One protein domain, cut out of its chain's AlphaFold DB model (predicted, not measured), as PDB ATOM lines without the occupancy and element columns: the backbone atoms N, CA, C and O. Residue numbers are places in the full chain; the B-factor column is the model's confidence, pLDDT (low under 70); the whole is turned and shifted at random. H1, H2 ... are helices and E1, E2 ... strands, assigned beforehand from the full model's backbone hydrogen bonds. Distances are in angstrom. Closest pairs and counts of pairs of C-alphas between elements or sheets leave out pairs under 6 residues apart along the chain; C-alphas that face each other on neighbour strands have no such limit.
ATOM      1  N   GLU A 100     -52.907 -64.789 107.087       92.25
ATOM      2  CA  GLU A 100     -51.672 -65.092 106.344       92.25
ATOM      3  C   GLU A 100     -51.292 -63.993 105.345       92.25
ATOM      4  O   GLU A 100     -50.128 -63.620 105.257       92.25
ATOM      5  N   ALA A 101     -52.272 -63.400 104.658       92.00
ATOM      6  CA  ALA A 101     -52.023 -62.308 103.720       92.00
ATOM      7  C   ALA A 101     -51.407 -61.063 104.392       92.00
ATOM      8  O   ALA A 101     -50.567 -60.388 103.797       92.00
ATOM      9  N   GLU A 102     -51.796 -60.757 105.635       95.44
ATOM     10  CA  GLU A 102     -51.236 -59.630 106.390       95.44
ATOM     11  C   GLU A 102     -49.824 -59.950 106.896       95.44
ATOM     12  O   GLU A 102     -48.935 -59.102 106.803       95.44
ATOM     13  N   ARG A 103     -49.590 -61.189 107.353       93.56
ATOM     14  CA  ARG A 103     -48.246 -61.668 107.713       93.56
ATOM     15  C   ARG A 103     -47.291 -61.614 106.534       93.56
ATOM     16  O   ARG A 103     -46.166 -61.146 106.672       93.56
ATOM     17  N   GLU A 104     -47.744 -62.045 105.362       93.50
ATOM     18  CA  GLU A 104     -46.942 -62.001 104.144       93.50
ATOM     19  C   GLU A 104     -46.589 -60.559 103.754       93.50
ATOM     20  O   GLU A 104     -45.435 -60.271 103.439       93.50
ATOM     21  N   ALA A 105     -47.545 -59.628 103.844       94.25
ATOM     22  CA  ALA A 105     -47.290 -58.212 103.588       94.25
ATOM     23  C   ALA A 105     -46.283 -57.606 104.582       94.25
ATOM     24  O   ALA A 105     -45.403 -56.845 104.174       94.25
ATOM     25  N   ARG A 106     -46.369 -57.961 105.870       95.31
ATOM     26  CA  ARG A 106     -45.403 -57.517 106.887       95.31
ATOM     27  C   ARG A 106     -44.023 -58.128 106.699       95.31
ATOM     28  O   ARG A 106     -43.034 -57.406 106.802       95.31
ATOM     29  N   ARG A 107     -43.945 -59.418 106.374       95.50
ATOM     30  CA  ARG A 107     -42.687 -60.086 106.028       95.50
ATOM     31  C   ARG A 107     -42.026 -59.400 104.841       95.50
ATOM     32  O   ARG A 107     -40.863 -59.030 104.938       95.50
ATOM     33  N   ARG A 108     -42.783 -59.136 103.771       95.94
ATOM     34  CA  ARG A 108     -42.299 -58.359 102.623       95.94
ATOM     35  C   ARG A 108     -41.743 -57.003 103.058       95.94
ATOM     36  O   ARG A 108     -40.652 -56.647 102.641       95.94
ATOM     37  N   ALA A 109     -42.454 -56.270 103.915       95.19
ATOM     38  CA  ALA A 109     -41.983 -54.978 104.412       95.19
ATOM     39  C   ALA A 109     -40.671 -55.089 105.213       95.19
ATOM     40  O   ALA A 109     -39.793 -54.248 105.044       95.19
ATOM     41  N   ARG A 110     -40.504 -56.131 106.041       94.88
ATOM     42  CA  ARG A 110     -39.246 -56.383 106.769       94.88
ATOM     43  C   ARG A 110     -38.088 -56.725 105.836       94.88
ATOM     44  O   ARG A 110     -37.012 -56.167 106.007       94.88
ATOM     45  N   ILE A 111     -38.316 -57.583 104.842       94.44
ATOM     46  CA  ILE A 111     -37.308 -57.920 103.824       94.44
ATOM     47  C   ILE A 111     -36.873 -56.656 103.077       94.44
ATOM     48  O   ILE A 111     -35.686 -56.383 102.954       94.44
ATOM     49  N   VAL A 112     -37.832 -55.842 102.624       94.38
ATOM     50  CA  VAL A 112     -37.536 -54.576 101.935       94.38
ATOM     51  C   VAL A 112     -36.748 -53.624 102.835       94.38
ATOM     52  O   VAL A 112     -35.790 -53.015 102.369       94.38
ATOM     53  N   ALA A 113     -37.096 -53.521 104.122       92.94
ATOM     54  CA  ALA A 113     -36.336 -52.716 105.075       92.94
ATOM     55  C   ALA A 113     -34.884 -53.210 105.212       92.94
ATOM     56  O   ALA A 113     -33.965 -52.405 105.097       92.94
ATOM     57  N   ARG A 114     -34.663 -54.526 105.348       90.81
ATOM     58  CA  ARG A 114     -33.309 -55.109 105.383       90.81
ATOM     59  C   ARG A 114     -32.524 -54.842 104.101       90.81
ATOM     60  O   ARG A 114     -31.344 -54.510 104.170       90.81
ATOM     61  N   ILE A 115     -33.177 -54.908 102.941       91.12
ATOM     62  CA  ILE A 115     -32.563 -54.553 101.654       91.12
ATOM     63  C   ILE A 115     -32.120 -53.091 101.650       91.12
ATOM     64  O   ILE A 115     -30.974 -52.799 101.322       91.12
ATOM     65  N   ARG A 116     -32.992 -52.174 102.081       89.50
ATOM     66  CA  ARG A 116     -32.682 -50.739 102.191       89.50
ATOM     67  C   ARG A 116     -31.544 -50.443 103.168       89.50
ATOM     68  O   ARG A 116     -30.784 -49.506 102.949       89.50
ATOM     69  N   GLU A 117     -31.434 -51.226 104.234       88.38
ATOM     70  CA  GLU A 117     -30.362 -51.122 105.228       88.38
ATOM     71  C   GLU A 117     -29.055 -51.797 104.780       88.38
ATOM     72  O   GLU A 117     -28.021 -51.584 105.408       88.38
ATOM     73  N   GLY A 118     -29.082 -52.615 103.721       86.50
ATOM     74  CA  GLY A 118     -27.950 -53.452 103.315       86.50
ATOM     75  C   GLY A 118     -27.682 -54.634 104.258       86.50
ATOM     76  O   GLY A 118     -26.592 -55.193 104.230       86.50
ATOM     77  N   SER A 119     -28.655 -55.006 105.097       85.44
ATOM     78  CA  SER A 119     -28.562 -56.093 106.088       85.44
ATOM     79  C   SER A 119     -29.317 -57.367 105.676       85.44
ATOM     80  O   SER A 119     -29.618 -58.210 106.520       85.44
ATOM     81  N   TYR A 120     -29.666 -57.483 104.392       88.81
ATOM     82  CA  TYR A 120     -30.351 -58.645 103.824       88.81
ATOM     83  C   TYR A 120     -29.395 -59.824 103.611       88.81
ATOM     84  O   TYR A 120     -28.185 -59.641 103.483       88.81
ATOM     85  N   ASP A 121     -29.948 -61.032 103.528       87.31
ATOM     86  CA  ASP A 121     -29.189 -62.258 103.278       87.31
ATOM     87  C   ASP A 121     -29.681 -63.035 102.040       87.31
ATOM     88  O   ASP A 121     -30.559 -62.601 101.289       87.31
ATOM     89  N   GLU A 122     -29.085 -64.203 101.791       88.94
ATOM     90  CA  GLU A 122     -29.486 -65.082 100.686       88.94
ATOM     91  C   GLU A 122     -30.925 -65.605 100.838       88.94
ATOM     92  O   GLU A 122     -31.599 -65.843  99.836       88.94
ATOM     93  N   GLY A 123     -31.413 -65.766 102.072       89.50
ATOM     94  CA  GLY A 123     -32.776 -66.205 102.360       89.50
ATOM     95  C   GLY A 123     -33.815 -65.157 101.966       89.50
ATOM     96  O   GLY A 123     -34.842 -65.502 101.374       89.50
ATOM     97  N   ASP A 124     -33.517 -63.883 102.216       92.12
ATOM     98  CA  ASP A 124     -34.319 -62.742 101.776       92.12
ATOM     99  C   ASP A 124     -34.441 -62.691 100.245       92.12
ATOM    100  O   ASP A 124     -35.542 -62.547  99.702       92.12
ATOM    101  N   VAL A 125     -33.316 -62.860  99.543       91.69
ATOM    102  CA  VAL A 125     -33.275 -62.869  98.074       91.69
ATOM    103  C   VAL A 125     -34.024 -64.075  97.512       91.69
ATOM    104  O   VAL A 125     -34.865 -63.903  96.632       91.69
ATOM    105  N   ALA A 126     -33.794 -65.274  98.052       92.25
ATOM    106  CA  ALA A 126     -34.488 -66.488  97.625       92.25
ATOM    107  C   ALA A 126     -36.005 -66.376  97.834       92.25
ATOM    108  O   ALA A 126     -36.791 -66.756  96.964       92.25
ATOM    109  N   TRP A 127     -36.440 -65.796  98.959       94.81
ATOM    110  CA  TRP A 127     -37.858 -65.547  99.203       94.81
ATOM    111  C   TRP A 127     -38.447 -64.584  98.164       94.81
ATOM    112  O   TRP A 127     -39.548 -64.823  97.664       94.81
ATOM    113  N   LEU A 128     -37.732 -63.512  97.813       94.69
ATOM    114  CA  LEU A 128     -38.172 -62.585  96.770       94.69
ATOM    115  C   LEU A 128     -38.222 -63.246  95.393       94.69
ATOM    116  O   LEU A 128     -39.200 -63.039  94.684       94.69
ATOM    117  N   GLU A 129     -37.226 -64.053  95.033       94.06
ATOM    118  CA  GLU A 129     -37.179 -64.812  93.777       94.06
ATOM    119  C   GLU A 129     -38.377 -65.762  93.653       94.06
ATOM    120  O   GLU A 129     -39.086 -65.741  92.644       94.06
ATOM    121  N   GLU A 130     -38.682 -66.525  94.708       95.00
ATOM    122  CA  GLU A 130     -39.853 -67.406  94.746       95.00
ATOM    123  C   GLU A 130     -41.158 -66.633  94.528       95.00
ATOM    124  O   GLU A 130     -42.031 -67.076  93.779       95.00
ATOM    125  N   ARG A 131     -41.313 -65.466  95.166       95.81
ATOM    126  CA  ARG A 131     -42.533 -64.655  95.039       95.81
ATOM    127  C   ARG A 131     -42.621 -63.950  93.694       95.81
ATOM    128  O   ARG A 131     -43.686 -63.972  93.074       95.81
ATOM    129  N   ALA A 132     -41.522 -63.394  93.212       95.50
ATOM    130  CA  ALA A 132     -41.418 -62.764  91.907       95.50
ATOM    131  C   ALA A 132     -41.772 -63.739  90.771       95.50
ATOM    132  O   ALA A 132     -42.556 -63.393  89.885       95.50
ATOM    133  N   ALA A 133     -41.322 -64.994  90.861       94.88
ATOM    134  CA  ALA A 133     -41.637 -66.036  89.884       94.88
ATOM    135  C   ALA A 133     -43.143 -66.338  89.765       94.88
ATOM    136  O   ALA A 133     -43.613 -66.798  88.720       94.88
ATOM    137  N   THR A 134     -43.931 -66.060  90.811       95.50
ATOM    138  CA  THR A 134     -45.394 -66.243  90.778       95.50
ATOM    139  C   THR A 134     -46.146 -65.106  90.092       95.50
ATOM    140  O   THR A 134     -47.328 -65.271  89.784       95.50
ATOM    141  N   MET A 135     -45.483 -63.982  89.796       96.75
ATOM    142  CA  MET A 135     -46.132 -62.845  89.150       96.75
ATOM    143  C   MET A 135     -46.689 -63.227  87.780       96.75
ATOM    144  O   MET A 135     -46.081 -63.939  86.976       96.75
ATOM    145  N   THR A 136     -47.863 -62.705  87.471       97.12
ATOM    146  CA  THR A 136     -48.451 -62.762  86.139       97.12
ATOM    147  C   THR A 136     -47.769 -61.756  85.212       97.12
ATOM    148  O   THR A 136     -47.234 -60.734  85.638       97.12
ATOM    149  N   ASN A 137     -47.839 -61.992  83.899       97.19
ATOM    150  CA  ASN A 137     -47.314 -61.022  82.931       97.19
ATOM    151  C   ASN A 137     -48.008 -59.654  83.053       97.19
ATOM    152  O   ASN A 137     -47.383 -58.637  82.775       97.19
ATOM    153  N   ALA A 138     -49.281 -59.623  83.459       97.12
ATOM    154  CA  ALA A 138     -50.019 -58.381  83.668       97.12
ATOM    155  C   ALA A 138     -49.447 -57.569  84.841       97.12
ATOM    156  O   ALA A 138     -49.305 -56.356  84.722       97.12
ATOM    157  N   GLU A 139     -49.067 -58.231  85.938       97.25
ATOM    158  CA  GLU A 139     -48.414 -57.578  87.078       97.25
ATOM    159  C   GLU A 139     -47.019 -57.071  86.710       97.25
ATOM    160  O   GLU A 139     -46.688 -55.934  87.026       97.25
ATOM    161  N   ILE A 140     -46.232 -57.855  85.966       96.19
ATOM    162  CA  ILE A 140     -44.919 -57.409  85.472       96.19
ATOM    163  C   ILE A 140     -45.073 -56.166  84.575       96.19
ATOM    164  O   ILE A 140     -44.333 -55.196  84.714       96.19
ATOM    165  N   LEU A 141     -46.078 -56.146  83.689       95.56
ATOM    166  CA  LEU A 141     -46.364 -54.994  82.821       95.56
ATOM    167  C   LEU A 141     -46.858 -53.759  83.575       95.56
ATOM    168  O   LEU A 141     -46.791 -52.663  83.017       95.56
ATOM    169  N   ALA A 142     -47.356 -53.911  84.804       94.12
ATOM    170  CA  ALA A 142     -47.828 -52.803  85.628       94.12
ATOM    171  C   ALA A 142     -46.685 -51.996  86.266       94.12
ATOM    172  O   ALA A 142     -46.936 -50.928  86.824       94.12
ATOM    173  N   MET A 143     -45.440 -52.469  86.166       90.94
ATOM    174  CA  MET A 143     -44.250 -51.752  86.619       90.94
ATOM    175  C   MET A 143     -44.119 -50.413  85.893       90.94
ATOM    176  O   MET A 143     -44.088 -50.364  84.666       90.94
ATOM    177  N   LYS A 144     -44.048 -49.311  86.636       85.12
ATOM    178  CA  LYS A 144     -43.939 -47.955  86.083       85.12
ATOM    179  C   LYS A 144     -42.645 -47.311  86.571       85.12
ATOM    180  O   LYS A 144     -42.695 -46.565  87.537       85.12
ATOM    181  N   PRO A 145     -41.510 -47.609  85.925       71.88
ATOM    182  CA  PRO A 145     -40.198 -47.213  86.426       71.88
ATOM    183  C   PRO A 145     -39.883 -45.709  86.345       71.88
ATOM    184  O   PRO A 145     -38.777 -45.318  86.701       71.88
ATOM    185  N   PHE A 146     -40.827 -44.879  85.896       71.69
ATOM    186  CA  PHE A 146     -40.590 -43.515  85.432       71.69
ATOM    187  C   PHE A 146     -41.577 -42.518  86.023       71.69
ATOM    188  O   PHE A 146     -42.775 -42.807  86.112       71.69
ATOM    189  N   ASP A 147     -41.071 -41.325  86.331       61.09
ATOM    190  CA  ASP A 147     -41.883 -40.160  86.666       61.09
ATOM    191  C   ASP A 147     -42.257 -39.408  85.377       61.09
ATOM    192  O   ASP A 147     -41.420 -39.124  84.525       61.09
ATOM    193  N   GLU A 148     -43.536 -39.047  85.244       58.03
ATOM    194  CA  GLU A 148     -44.205 -38.565  84.016       58.03
ATOM    195  C   GLU A 148     -43.610 -37.289  83.364       58.03
ATOM    196  O   GLU A 148     -44.129 -36.800  82.360       58.03
ATOM    197  N   ALA A 149     -42.541 -36.708  83.916       58.81
ATOM    198  CA  ALA A 149     -42.064 -35.370  83.579       58.81
ATOM    199  C   ALA A 149     -41.143 -35.285  82.343       58.81
ATOM    200  O   ALA A 149     -41.059 -34.205  81.758       58.81
ATOM    201  N   MET A 150     -40.441 -36.356  81.940       52.66
ATOM    202  CA  MET A 150     -39.393 -36.281  80.894       52.66
ATOM    203  C   MET A 150     -39.258 -37.523  79.987       52.66
ATOM    204  O   MET A 150     -38.434 -37.508  79.068       52.66
ATOM    205  N   GLU A 151     -40.045 -38.576  80.209       63.81
ATOM    206  CA  GLU A 151     -39.869 -39.886  79.567       63.81
ATOM    207  C   GLU A 151     -41.115 -40.271  78.756       63.81
ATOM    208  O   GLU A 151     -42.239 -40.300  79.260       63.81
ATOM    209  N   HIS A 152     -40.919 -40.553  77.464       75.81
ATOM    210  CA  HIS A 152     -41.977 -41.065  76.594       75.81
ATOM    211  C   HIS A 152     -41.744 -42.550  76.330       75.81
ATOM    212  O   HIS A 152     -40.830 -42.926  75.591       75.81
ATOM    213  N   GLU A 153     -42.590 -43.397  76.910       82.19
ATOM    214  CA  GLU A 153     -42.596 -44.822  76.603       82.19
ATOM    215  C   GLU A 153     -42.956 -45.060  75.131       82.19
ATOM    216  O   GLU A 153     -43.976 -44.583  74.633       82.19
ATOM    217  N   ILE A 154     -42.123 -45.844  74.447       88.00
ATOM    218  CA  ILE A 154     -42.341 -46.284  73.066       88.00
ATOM    219  C   ILE A 154     -43.090 -47.617  73.070       88.00
ATOM    220  O   ILE A 154     -44.054 -47.808  72.329       88.00
ATOM    221  N   SER A 155     -42.622 -48.564  73.886       90.69
ATOM    222  CA  SER A 155     -43.245 -49.879  74.021       90.69
ATOM    223  C   SER A 155     -42.788 -50.585  75.289       90.69
ATOM    224  O   SER A 155     -41.631 -50.449  75.687       90.69
ATOM    225  N   ARG A 156     -43.647 -51.443  75.832       94.19
ATOM    226  CA  ARG A 156     -43.294 -52.414  76.868       94.19
ATOM    227  C   ARG A 156     -43.868 -53.783  76.537       94.19
ATOM    228  O   ARG A 156     -44.964 -53.886  75.986       94.19
ATOM    229  N   HIS A 157     -43.143 -54.841  76.870       96.25
ATOM    230  CA  HIS A 157     -43.652 -56.207  76.770       96.25
ATOM    231  C   HIS A 157     -42.870 -57.147  77.689       96.25
ATOM    232  O   HIS A 157     -41.733 -56.870  78.060       96.25
ATOM    233  N   VAL A 158     -43.482 -58.279  78.041       97.12
ATOM    234  CA  VAL A 158     -42.795 -59.353  78.769       97.12
ATOM    235  C   VAL A 158     -42.202 -60.321  77.759       97.12
ATOM    236  O   VAL A 158     -42.919 -60.855  76.911       97.12
ATOM    237  N   ALA A 159     -40.905 -60.567  77.873       96.62
ATOM    238  CA  ALA A 159     -40.179 -61.546  77.078       96.62
ATOM    239  C   ALA A 159     -39.585 -62.629  77.983       96.62
ATOM    240  O   ALA A 159     -39.570 -62.488  79.203       96.62
ATOM    241  N   ARG A 160     -39.080 -63.714  77.386       97.12
ATOM    242  CA  ARG A 160     -38.199 -64.670  78.071       97.12
ATOM    243  C   ARG A 160     -36.772 -64.477  77.584       97.12
ATOM    244  O   ARG A 160     -36.557 -64.322  76.382       97.12
ATOM    245  N   ALA A 161     -35.812 -64.478  78.501       94.50
ATOM    246  CA  ALA A 161     -34.403 -64.322  78.166       94.50
ATOM    247  C   ALA A 161     -33.919 -65.526  77.343       94.50
ATOM    248  O   ALA A 161     -34.040 -66.669  77.771       94.50
ATOM    249  N   SER A 162     -33.394 -65.294  76.140       93.75
ATOM    250  CA  SER A 162     -32.795 -66.352  75.311       93.75
ATOM    251  C   SER A 162     -31.324 -66.599  75.661       93.75
ATOM    252  O   SER A 162     -30.837 -67.721  75.559       93.75
ATOM    253  N   THR A 163     -30.631 -65.553  76.104       94.50
ATOM    254  CA  THR A 163     -29.274 -65.562  76.666       94.50
ATOM    255  C   THR A 163     -29.289 -64.794  77.987       94.50
ATOM    256  O   THR A 163     -30.232 -64.021  78.188       94.50
ATOM    257  N   PRO A 164     -28.271 -64.945  78.856       96.00
ATOM    258  CA  PRO A 164     -28.180 -64.144  80.073       96.00
ATOM    259  C   PRO A 164     -28.320 -62.653  79.748       96.00
ATOM    260  O   PRO A 164     -27.686 -62.168  78.806       96.00
ATOM    261  N   GLN A 165     -29.191 -61.959  80.475       95.56
ATOM    262  CA  GLN A 165     -29.359 -60.504  80.397       95.56
ATOM    263  C   GLN A 165     -28.981 -59.885  81.739       95.56
ATOM    264  O   GLN A 165     -28.886 -60.589  82.738       95.56
ATOM    265  N   THR A 166     -28.809 -58.571  81.776       94.62
ATOM    266  CA  THR A 166     -28.580 -57.838  83.023       94.62
ATOM    267  C   THR A 166     -29.799 -56.990  83.328       94.62
ATOM    268  O   THR A 166     -30.277 -56.249  82.466       94.62
ATOM    269  N   ASP A 167     -30.309 -57.113  84.546       93.75
ATOM    270  CA  ASP A 167     -31.369 -56.254  85.047       93.75
ATOM    271  C   ASP A 167     -30.869 -54.810  85.217       93.75
ATOM    272  O   ASP A 167     -29.755 -54.555  85.674       93.75
ATOM    273  N   HIS A 168     -31.694 -53.841  84.835       91.56
ATOM    274  CA  HIS A 168     -31.311 -52.437  84.821       91.56
ATOM    275  C   HIS A 168     -31.157 -51.825  86.223       91.56
ATOM    276  O   HIS A 168     -30.343 -50.918  86.381       91.56
ATOM    277  N   TRP A 169     -31.891 -52.298  87.232       89.69
ATOM    278  CA  TRP A 169     -31.893 -51.716  88.579       89.69
ATOM    279  C   TRP A 169     -31.068 -52.526  89.566       89.69
ATOM    280  O   TRP A 169     -30.102 -52.021  90.123       89.69
ATOM    281  N   THR A 170     -31.404 -53.800  89.717       89.44
ATOM    282  CA  THR A 170     -30.683 -54.747  90.568       89.44
ATOM    283  C   THR A 170     -29.328 -55.130  90.003       89.44
ATOM    284  O   THR A 170     -28.570 -55.766  90.711       89.44
ATOM    285  N   ARG A 171     -29.012 -54.846  88.730       91.12
ATOM    286  CA  ARG A 171     -27.754 -55.265  88.065       91.12
ATOM    287  C   ARG A 171     -27.490 -56.777  88.064       91.12
ATOM    288  O   ARG A 171     -26.482 -57.216  87.516       91.12
ATOM    289  N   ARG A 172     -28.405 -57.581  88.606       90.69
ATOM    290  CA  ARG A 172     -28.315 -59.035  88.668       90.69
ATOM    291  C   ARG A 172     -28.492 -59.634  87.280       90.69
ATOM    292  O   ARG A 172     -29.113 -59.051  86.383       90.69
ATOM    293  N   THR A 173     -27.946 -60.832  87.113       94.12
ATOM    294  CA  THR A 173     -28.143 -61.608  85.890       94.12
ATOM    295  C   THR A 173     -29.570 -62.143  85.843       94.12
ATOM    296  O   THR A 173     -30.010 -62.816  86.767       94.12
ATOM    297  N   ILE A 174     -30.260 -61.901  84.732       95.06
ATOM    298  CA  ILE A 174     -31.507 -62.564  84.355       95.06
ATOM    299  C   ILE A 174     -31.119 -63.832  83.581       95.06
ATOM    300  O   ILE A 174     -30.616 -63.727  82.450       95.06
ATOM    301  N   PRO A 175     -31.293 -65.031  84.159       94.44
ATOM    302  CA  PRO A 175     -30.900 -66.278  83.532       94.44
ATOM    303  C   PRO A 175     -31.743 -66.593  82.286       94.44
ATOM    304  O   PRO A 175     -32.899 -66.173  82.166       94.44
ATOM    305  N   PRO A 176     -31.196 -67.382  81.341       96.81
ATOM    306  CA  PRO A 176     -31.963 -67.885  80.211       96.81
ATOM    307  C   PRO A 176     -33.242 -68.602  80.659       96.81
ATOM    308  O   PRO A 176     -33.235 -69.411  81.582       96.81
ATOM    309  N   GLY A 177     -34.343 -68.335  79.962       95.06
ATOM    310  CA  GLY A 177     -35.664 -68.889  80.239       95.06
ATOM    311  C   GLY A 177     -36.516 -68.050  81.192       95.06
ATOM    312  O   GLY A 177     -37.747 -68.164  81.124       95.06
ATOM    313  N   GLU A 178     -35.921 -67.176  82.008       95.50
ATOM    314  CA  GLU A 178     -36.661 -66.310  82.930       95.50
ATOM    315  C   GLU A 178     -37.426 -65.218  82.178       95.50
ATOM    316  O   GLU A 178     -36.984 -64.713  81.133       95.50
ATOM    317  N   ARG A 179     -38.619 -64.881  82.683       96.81
ATOM    318  CA  ARG A 179     -39.388 -63.765  82.136       96.81
ATOM    319  C   ARG A 179     -38.791 -62.454  82.625       96.81
ATOM    320  O   ARG A 179     -38.285 -62.367  83.728       96.81
ATOM    321  N   HIS A 180     -38.885 -61.421  81.812       96.75
ATOM    322  CA  HIS A 180     -38.491 -60.078  82.213       96.75
ATOM    323  C   HIS A 180     -39.272 -59.053  81.400       96.75
ATOM    324  O   HIS A 180     -39.732 -59.327  80.285       96.75
ATOM    325  N   LEU A 181     -39.426 -57.866  81.969       96.62
ATOM    326  CA  LEU A 181     -39.942 -56.706  81.270       96.62
ATOM    327  C   LEU A 181     -38.849 -56.158  80.353       96.62
ATOM    328  O   LEU A 181     -37.743 -55.871  80.807       96.62
ATOM    329  N   ILE A 182     -39.172 -55.993  79.075       96.12
ATOM    330  CA  ILE A 182     -38.411 -55.147  78.160       96.12
ATOM    331  C   ILE A 182     -39.194 -53.859  78.010       96.12
ATOM    332  O   ILE A 182     -40.378 -53.879  77.651       96.12
ATOM    333  N   LEU A 183     -38.517 -52.752  78.256       92.44
ATOM    334  CA  LEU A 183     -39.084 -51.434  78.108       92.44
ATOM    335  C   LEU A 183     -38.224 -50.626  77.139       92.44
ATOM    336  O   LEU A 183     -37.000 -50.631  77.221       92.44
ATOM    337  N   ARG A 184     -38.883 -49.957  76.191       91.75
ATOM    338  CA  ARG A 184     -38.257 -49.032  75.247       91.75
ATOM    339  C   ARG A 184     -38.817 -47.641  75.452       91.75
ATOM    340  O   ARG A 184     -40.037 -47.465  75.491       91.75
ATOM    341  N   GLU A 185     -37.933 -46.663  75.502       86.56
ATOM    342  CA  GLU A 185     -38.266 -45.287  75.855       86.56
ATOM    343  C   GLU A 185     -37.450 -44.269  75.067       86.56
ATOM    344  O   GLU A 185     -36.365 -44.571  74.571       86.56
ATOM    345  N   HIS A 186     -37.969 -43.045  74.997       85.00
ATOM    346  CA  HIS A 186     -37.202 -41.869  74.620       85.00
ATOM    347  C   HIS A 186     -36.729 -41.113  75.862       85.00
ATOM    348  O   HIS A 186     -37.538 -40.486  76.546       85.00
ATOM    349  N   LEU A 187     -35.414 -41.081  76.073       77.25
ATOM    350  CA  LEU A 187     -34.765 -40.298  77.119       77.25
ATOM    351  C   LEU A 187     -33.838 -39.260  76.481       77.25
ATOM    352  O   LEU A 187     -32.937 -39.598  75.709       77.25
ATOM    353  N   MET A 188     -34.070 -37.975  76.772       77.44
ATOM    354  CA  MET A 188     -33.272 -36.850  76.248       77.44
ATOM    355  C   MET A 188     -33.061 -36.892  74.716       77.44
ATOM    356  O   MET A 188     -31.993 -36.554  74.204       77.44
ATOM    357  N   GLY A 189     -34.081 -37.334  73.970       79.25
ATOM    358  CA  GLY A 189     -34.044 -37.427  72.507       79.25
ATOM    359  C   GLY A 189     -33.332 -38.660  71.940       79.25
ATOM    360  O   GLY A 189     -33.121 -38.723  70.730       79.25
ATOM    361  N   ARG A 190     -32.974 -39.651  72.769       83.00
ATOM    362  CA  ARG A 190     -32.428 -40.949  72.336       83.00
ATOM    363  C   ARG A 190     -33.369 -42.082  72.712       83.00
ATOM    364  O   ARG A 190     -34.021 -42.005  73.744       83.00
ATOM    365  N   GLU A 191     -33.437 -43.106  71.868       88.69
ATOM    366  CA  GLU A 191     -34.125 -44.348  72.219       88.69
ATOM    367  C   GLU A 191     -33.223 -45.204  73.108       88.69
ATOM    368  O   GLU A 191     -32.084 -45.490  72.730       88.69
ATOM    369  N   ASN A 192     -33.746 -45.635  74.251       87.38
ATOM    370  CA  ASN A 192     -33.107 -46.591  75.145       87.38
ATOM    371  C   ASN A 192     -33.987 -47.834  75.295       87.38
ATOM    372  O   ASN A 192     -35.212 -47.762  75.194       87.38
ATOM    373  N   GLU A 193     -33.346 -48.975  75.540       92.00
ATOM    374  CA  GLU A 193     -34.012 -50.222  75.911       92.00
ATOM    375  C   GLU A 193     -33.457 -50.693  77.257       92.00
ATOM    376  O   GLU A 193     -32.248 -50.886  77.401       92.00
ATOM    377  N   THR A 194     -34.339 -50.890  78.231       92.38
ATOM    378  CA  THR A 194     -34.015 -51.412  79.559       92.38
ATOM    379  C   THR A 194     -34.699 -52.755  79.786       92.38
ATOM    380  O   THR A 194     -35.708 -53.102  79.160       92.38
ATOM    381  N   ARG A 195     -34.105 -53.557  80.672       94.81
ATOM    382  CA  ARG A 195     -34.585 -54.892  81.032       94.81
ATOM    383  C   ARG A 195     -34.775 -54.959  82.534       94.81
ATOM    384  O   ARG A 195     -33.866 -54.584  83.266       94.81
ATOM    385  N   HIS A 196     -35.922 -55.454  82.979       95.00
ATOM    386  CA  HIS A 196     -36.230 -55.599  84.398       95.00
ATOM    387  C   HIS A 196     -36.703 -57.028  84.695       95.00
ATOM    388  O   HIS A 196     -37.701 -57.490  84.143       95.00
ATOM    389  N   SER A 197     -35.948 -57.722  85.537       95.44
ATOM    390  CA  SER A 197     -36.218 -59.026  86.140       95.44
ATOM    391  C   SER A 197     -37.555 -59.060  86.875       95.44
ATOM    392  O   SER A 197     -38.153 -58.026  87.197       95.44
ATOM    393  N   GLU A 198     -38.012 -60.272  87.189       96.12
ATOM    394  CA  GLU A 198     -39.219 -60.461  87.992       96.12
ATOM    395  C   GLU A 198     -39.051 -59.852  89.394       96.12
ATOM    396  O   GLU A 198     -40.006 -59.278  89.912       96.12
ATOM    397  N   ILE A 199     -37.849 -59.897  89.985       95.31
ATOM    398  CA  ILE A 199     -37.569 -59.289  91.300       95.31
ATOM    399  C   ILE A 199     -37.766 -57.772  91.248       95.31
ATOM    400  O   ILE A 199     -38.488 -57.221  92.080       95.31
ATOM    401  N   SER A 200     -37.175 -57.095  90.257       94.69
ATOM    402  CA  SER A 200     -37.347 -55.646  90.066       94.69
ATOM    403  C   SER A 200     -38.820 -55.270  89.919       94.69
ATOM    404  O   SER A 200     -39.298 -54.315  90.536       94.69
ATOM    405  N   ALA A 201     -39.569 -56.050  89.134       95.38
ATOM    406  CA  ALA A 201     -41.003 -55.847  88.975       95.38
ATOM    407  C   ALA A 201     -41.766 -56.093  90.289       95.38
ATOM    408  O   ALA A 201     -42.663 -55.318  90.626       95.38
ATOM    409  N   TYR A 202     -41.402 -57.123  91.057       96.44
ATOM    410  CA  TYR A 202     -42.027 -57.449  92.339       96.44
ATOM    411  C   TYR A 202     -41.825 -56.336  93.367       96.44
ATOM    412  O   TYR A 202     -42.794 -55.874  93.976       96.44
ATOM    413  N   LEU A 203     -40.588 -55.863  93.531       95.06
ATOM    414  CA  LEU A 203     -40.257 -54.779  94.455       95.06
ATOM    415  C   LEU A 203     -41.013 -53.496  94.096       95.06
ATOM    416  O   LEU A 203     -41.610 -52.858  94.961       95.06
ATOM    417  N   HIS A 204     -41.101 -53.173  92.807       94.12
ATOM    418  CA  HIS A 204     -41.821 -51.992  92.355       94.12
ATOM    419  C   HIS A 204     -43.344 -52.101  92.508       94.12
ATOM    420  O   HIS A 204     -43.991 -51.192  93.022       94.12
ATOM    421  N   VAL A 205     -43.944 -53.181  92.004       94.56
ATOM    422  CA  VAL A 205     -45.404 -53.291  91.840       94.56
ATOM    423  C   VAL A 205     -46.075 -53.828  93.098       94.56
ATOM    424  O   VAL A 205     -47.117 -53.317  93.500       94.56
ATOM    425  N   ILE A 206     -45.493 -54.859  93.713       94.50
ATOM    426  CA  ILE A 206     -46.095 -55.566  94.850       94.50
ATOM    427  C   ILE A 206     -45.573 -55.017  96.175       94.50
ATOM    428  O   ILE A 206     -46.349 -54.826  97.115       94.50
ATOM    429  N   ALA A 207     -44.266 -54.765  96.270       92.50
ATOM    430  CA  ALA A 207     -43.685 -54.193  97.477       92.50
ATOM    431  C   ALA A 207     -43.883 -52.674  97.575       92.50
ATOM    432  O   ALA A 207     -43.854 -52.140  98.681       92.50
ATOM    433  N   GLY A 208     -44.160 -52.004  96.450       90.88
ATOM    434  CA  GLY A 208     -44.351 -50.554  96.398       90.88
ATOM    435  C   GLY A 208     -43.060 -49.772  96.635       90.88
ATOM    436  O   GLY A 208     -43.118 -48.590  96.962       90.88
ATOM    437  N   ASP A 209     -41.909 -50.429  96.492       88.75
ATOM    438  CA  ASP A 209     -40.594 -49.848  96.710       88.75
ATOM    439  C   ASP A 209     -39.628 -50.256  95.587       88.75
ATOM    440  O   ASP A 209     -38.769 -51.125  95.740       88.75
ATOM    441  N   GLY A 210     -39.769 -49.607  94.428       84.00
ATOM    442  CA  GLY A 210     -38.872 -49.822  93.290       84.00
ATOM    443  C   GLY A 210     -37.411 -49.497  93.600       84.00
ATOM    444  O   GLY A 210     -36.521 -50.203  93.130       84.00
ATOM    445  N   GLY A 211     -37.165 -48.490  94.446       85.19
ATOM    446  CA  GLY A 211     -35.815 -48.055  94.805       85.19
ATOM    447  C   GLY A 211     -35.053 -49.059  95.672       85.19
ATOM    448  O   GLY A 211     -33.830 -49.009  95.707       85.19
ATOM    449  N   ALA A 212     -35.734 -50.005  96.329       87.56
ATOM    450  CA  ALA A 212     -35.060 -51.114  97.010       87.56
ATOM    451  C   ALA A 212     -34.257 -51.993  96.035       87.56
ATOM    452  O   ALA A 212     -33.251 -52.580  96.423       87.56
ATOM    453  N   SER A 213     -34.649 -52.034  94.756       87.81
ATOM    454  CA  SER A 213     -33.956 -52.806  93.717       87.81
ATOM    455  C   SER A 213     -32.492 -52.385  93.552       87.81
ATOM    456  O   SER A 213     -31.651 -53.227  93.269       87.81
ATOM    457  N   GLU A 214     -32.161 -51.109  93.768       86.06
ATOM    458  CA  GLU A 214     -30.792 -50.591  93.616       86.06
ATOM    459  C   GLU A 214     -29.825 -51.139  94.677       86.06
ATOM    460  O   GLU A 214     -28.628 -51.235  94.431       86.06
ATOM    461  N   PHE A 215     -30.340 -51.554  95.838       86.81
ATOM    462  CA  PHE A 215     -29.553 -52.109  96.947       86.81
ATOM    463  C   PHE A 215     -29.260 -53.606  96.766       86.81
ATOM    464  O   PHE A 215     -28.433 -54.175  97.480       86.81
ATOM    465  N   LEU A 216     -29.928 -54.240  95.798       85.06
ATOM    466  CA  LEU A 216     -29.645 -55.605  95.356       85.06
ATOM    467  C   LEU A 216     -28.567 -55.669  94.269       85.06
ATOM    468  O   LEU A 216     -28.210 -56.773  93.851       85.06
ATOM    469  N   ALA A 217     -28.075 -54.515  93.800       76.50
ATOM    470  CA  ALA A 217     -26.871 -54.468  92.988       76.50
ATOM    471  C   ALA A 217     -25.746 -55.171  93.741       76.50
ATOM    472  O   ALA A 217     -25.460 -54.820  94.886       76.50
ATOM    473  N   GLU A 218     -25.136 -56.181  93.106       59.91
ATOM    474  CA  GLU A 218     -23.876 -56.739  93.593       59.91
ATOM    475  C   GLU A 218     -22.962 -55.561  93.930       59.91
ATOM    476  O   GLU A 218     -22.795 -54.650  93.114       59.91
ATOM    477  N   TYR A 219     -22.464 -55.541  95.167       44.72
ATOM    478  CA  TYR A 219     -21.583 -54.494  95.660       44.72
ATOM    479  C   TYR A 219     -20.331 -54.488  94.778       44.72
ATOM    480  O   TYR A 219     -19.419 -55.289  94.967       44.72
ATOM    481  N   ASP A 220     -20.314 -53.634  93.757       39.59
ATOM    482  CA  ASP A 220     -19.163 -53.486  92.881       39.59
ATOM    483  C   ASP A 220     -18.119 -52.670  93.651       39.59
ATOM    484  O   ASP A 220     -18.094 -51.435  93.601       39.59
ATOM    485  N   GLU A 221     -17.268 -53.365  94.416       37.06
ATOM    486  CA  GLU A 221     -16.133 -52.783  95.150       37.06
ATOM    487  C   GLU A 221     -15.262 -51.873  94.251       37.06
ATOM    488  O   GLU A 221     -14.537 -51.007  94.747       37.06
ATOM    489  N   HIS A 222     -15.355 -52.001  92.921       35.44
ATOM    490  CA  HIS A 222     -14.606 -51.195  91.962       35.44
ATOM    491  C   HIS A 222     -15.141 -49.775  91.721       35.44
ATOM    492  O   HIS A 222     -14.376 -48.940  91.232       35.44
ATOM    493  N   ILE A 223     -16.386 -49.443  92.084       40.62
ATOM    494  CA  ILE A 223     -16.933 -48.090  91.853       40.62
ATOM    495  C   ILE A 223     -16.557 -47.118  92.988       40.62
ATOM    496  O   ILE A 223     -16.345 -45.933  92.732       40.62
ATOM    497  N   ALA A 224     -16.360 -47.602  94.220       34.16
ATOM    498  CA  ALA A 224     -15.977 -46.762  95.366       34.16
ATOM    499  C   ALA A 224     -14.494 -46.331  95.367       34.16
ATOM    500  O   ALA A 224     -14.124 -45.387  96.058       34.16
ATOM    501  N   LEU A 225     -13.636 -46.992  94.581       36.03
ATOM    502  CA  LEU A 225     -12.211 -46.646  94.454       36.03
ATOM    503  C   LEU A 225     -11.916 -45.656  93.312       36.03
ATOM    504  O   LEU A 225     -10.751 -45.339  93.067       36.03
ATOM    505  N   ALA A 226     -12.948 -45.167  92.617       34.66
ATOM    506  CA  ALA A 226     -12.818 -44.230  91.499       34.66
ATOM    507  C   ALA A 226     -13.388 -42.819  91.771       34.66
ATOM    508  O   ALA A 226     -13.384 -41.993  90.854       34.66
ATOM    509  N   SER A 227     -13.847 -42.526  92.996       35.19
ATOM    510  CA  SER A 227     -14.328 -41.196  93.420       35.19
ATOM    511  C   SER A 227     -13.434 -40.552  94.471       35.19
ATOM    512  O   SER A 227     -13.240 -41.202  95.523       35.19
TER     513      SER A 227
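What this domain is: This is residues 100 to 227 of the 227 residues of an uncharacterized protein of Methylorubrum rhodinum (UniProt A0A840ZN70). A cluster of crossed helices, with short H4 in its middle, sits at one end of a twisted sheet of three long strands, E1, E2 and E3. H4 touches H2, H3 and H5, H3 packs on the sheet, H1 lies far from the sheet, and residues 220 to 227 stick out as a free tail. The printed part has 128 residues, in the order H1 H2 H3 E1 E2 E3 H4 H5, class mixed; the sheet order is E1 - E2 - E3, antiparallel. It is compact, with a radius of gyration of the C-alphas of 15.1 A and spans of 44 by 41 by 33 A.

How they stand to each other: H1, residues 100 to 117, is close to but not clearly touching H2, residues 122 to 133; Ile 111 and Asp 124 have the closest C-alphas, 6.0 A. H3, residues 137 to 141, is on the sheet at a height of 8.5 A, only just over E2, residues 179 to 187, with 3 C-alphas falling on it. E1, residues 152 to 160, and E2 form a hairpin, with N 157 and O 182 within hydrogen-bond range at 3.0 A. E2 and E3, residues 190 to 197, form another, with N 183 and O 194 at 3.0 A; this meander, each strand the antiparallel neighbour of the one before, is only just strongly twisted, up to 4.3 A off its plane. H4, residues 198 to 205, is the hub and only grazes the sheet, with residues 198 to 201. It touches H2, about perpendicular at 80 degrees, the closest C-alphas being those of Ala 132 and Glu 198, 5.0 A. H5, residues 210 to 216, touches H1 at Ala 212 and Arg 116, closest C-alphas 5.7 A. Every O i to N i+4 pair is within range in H1, H2, H3 and H4; H5 has 0 of 3, but 4 of 4 O i to N i+3 pairs.

Where its parts are: H1 begins at C-alpha 100 (-51.672, -65.092, 106.344) and is 25.5 A long; E1, E2 and E3 measure 24.0, 24.4 and 23.1 A; H5 ends at C-alpha 216 (-29.645, -55.605, 95.356).

The domain as a whole: The printed part has no cut, and the link E1 to E2 is long. Residues 147 to 151 and 218 to 227 have pLDDT under 70.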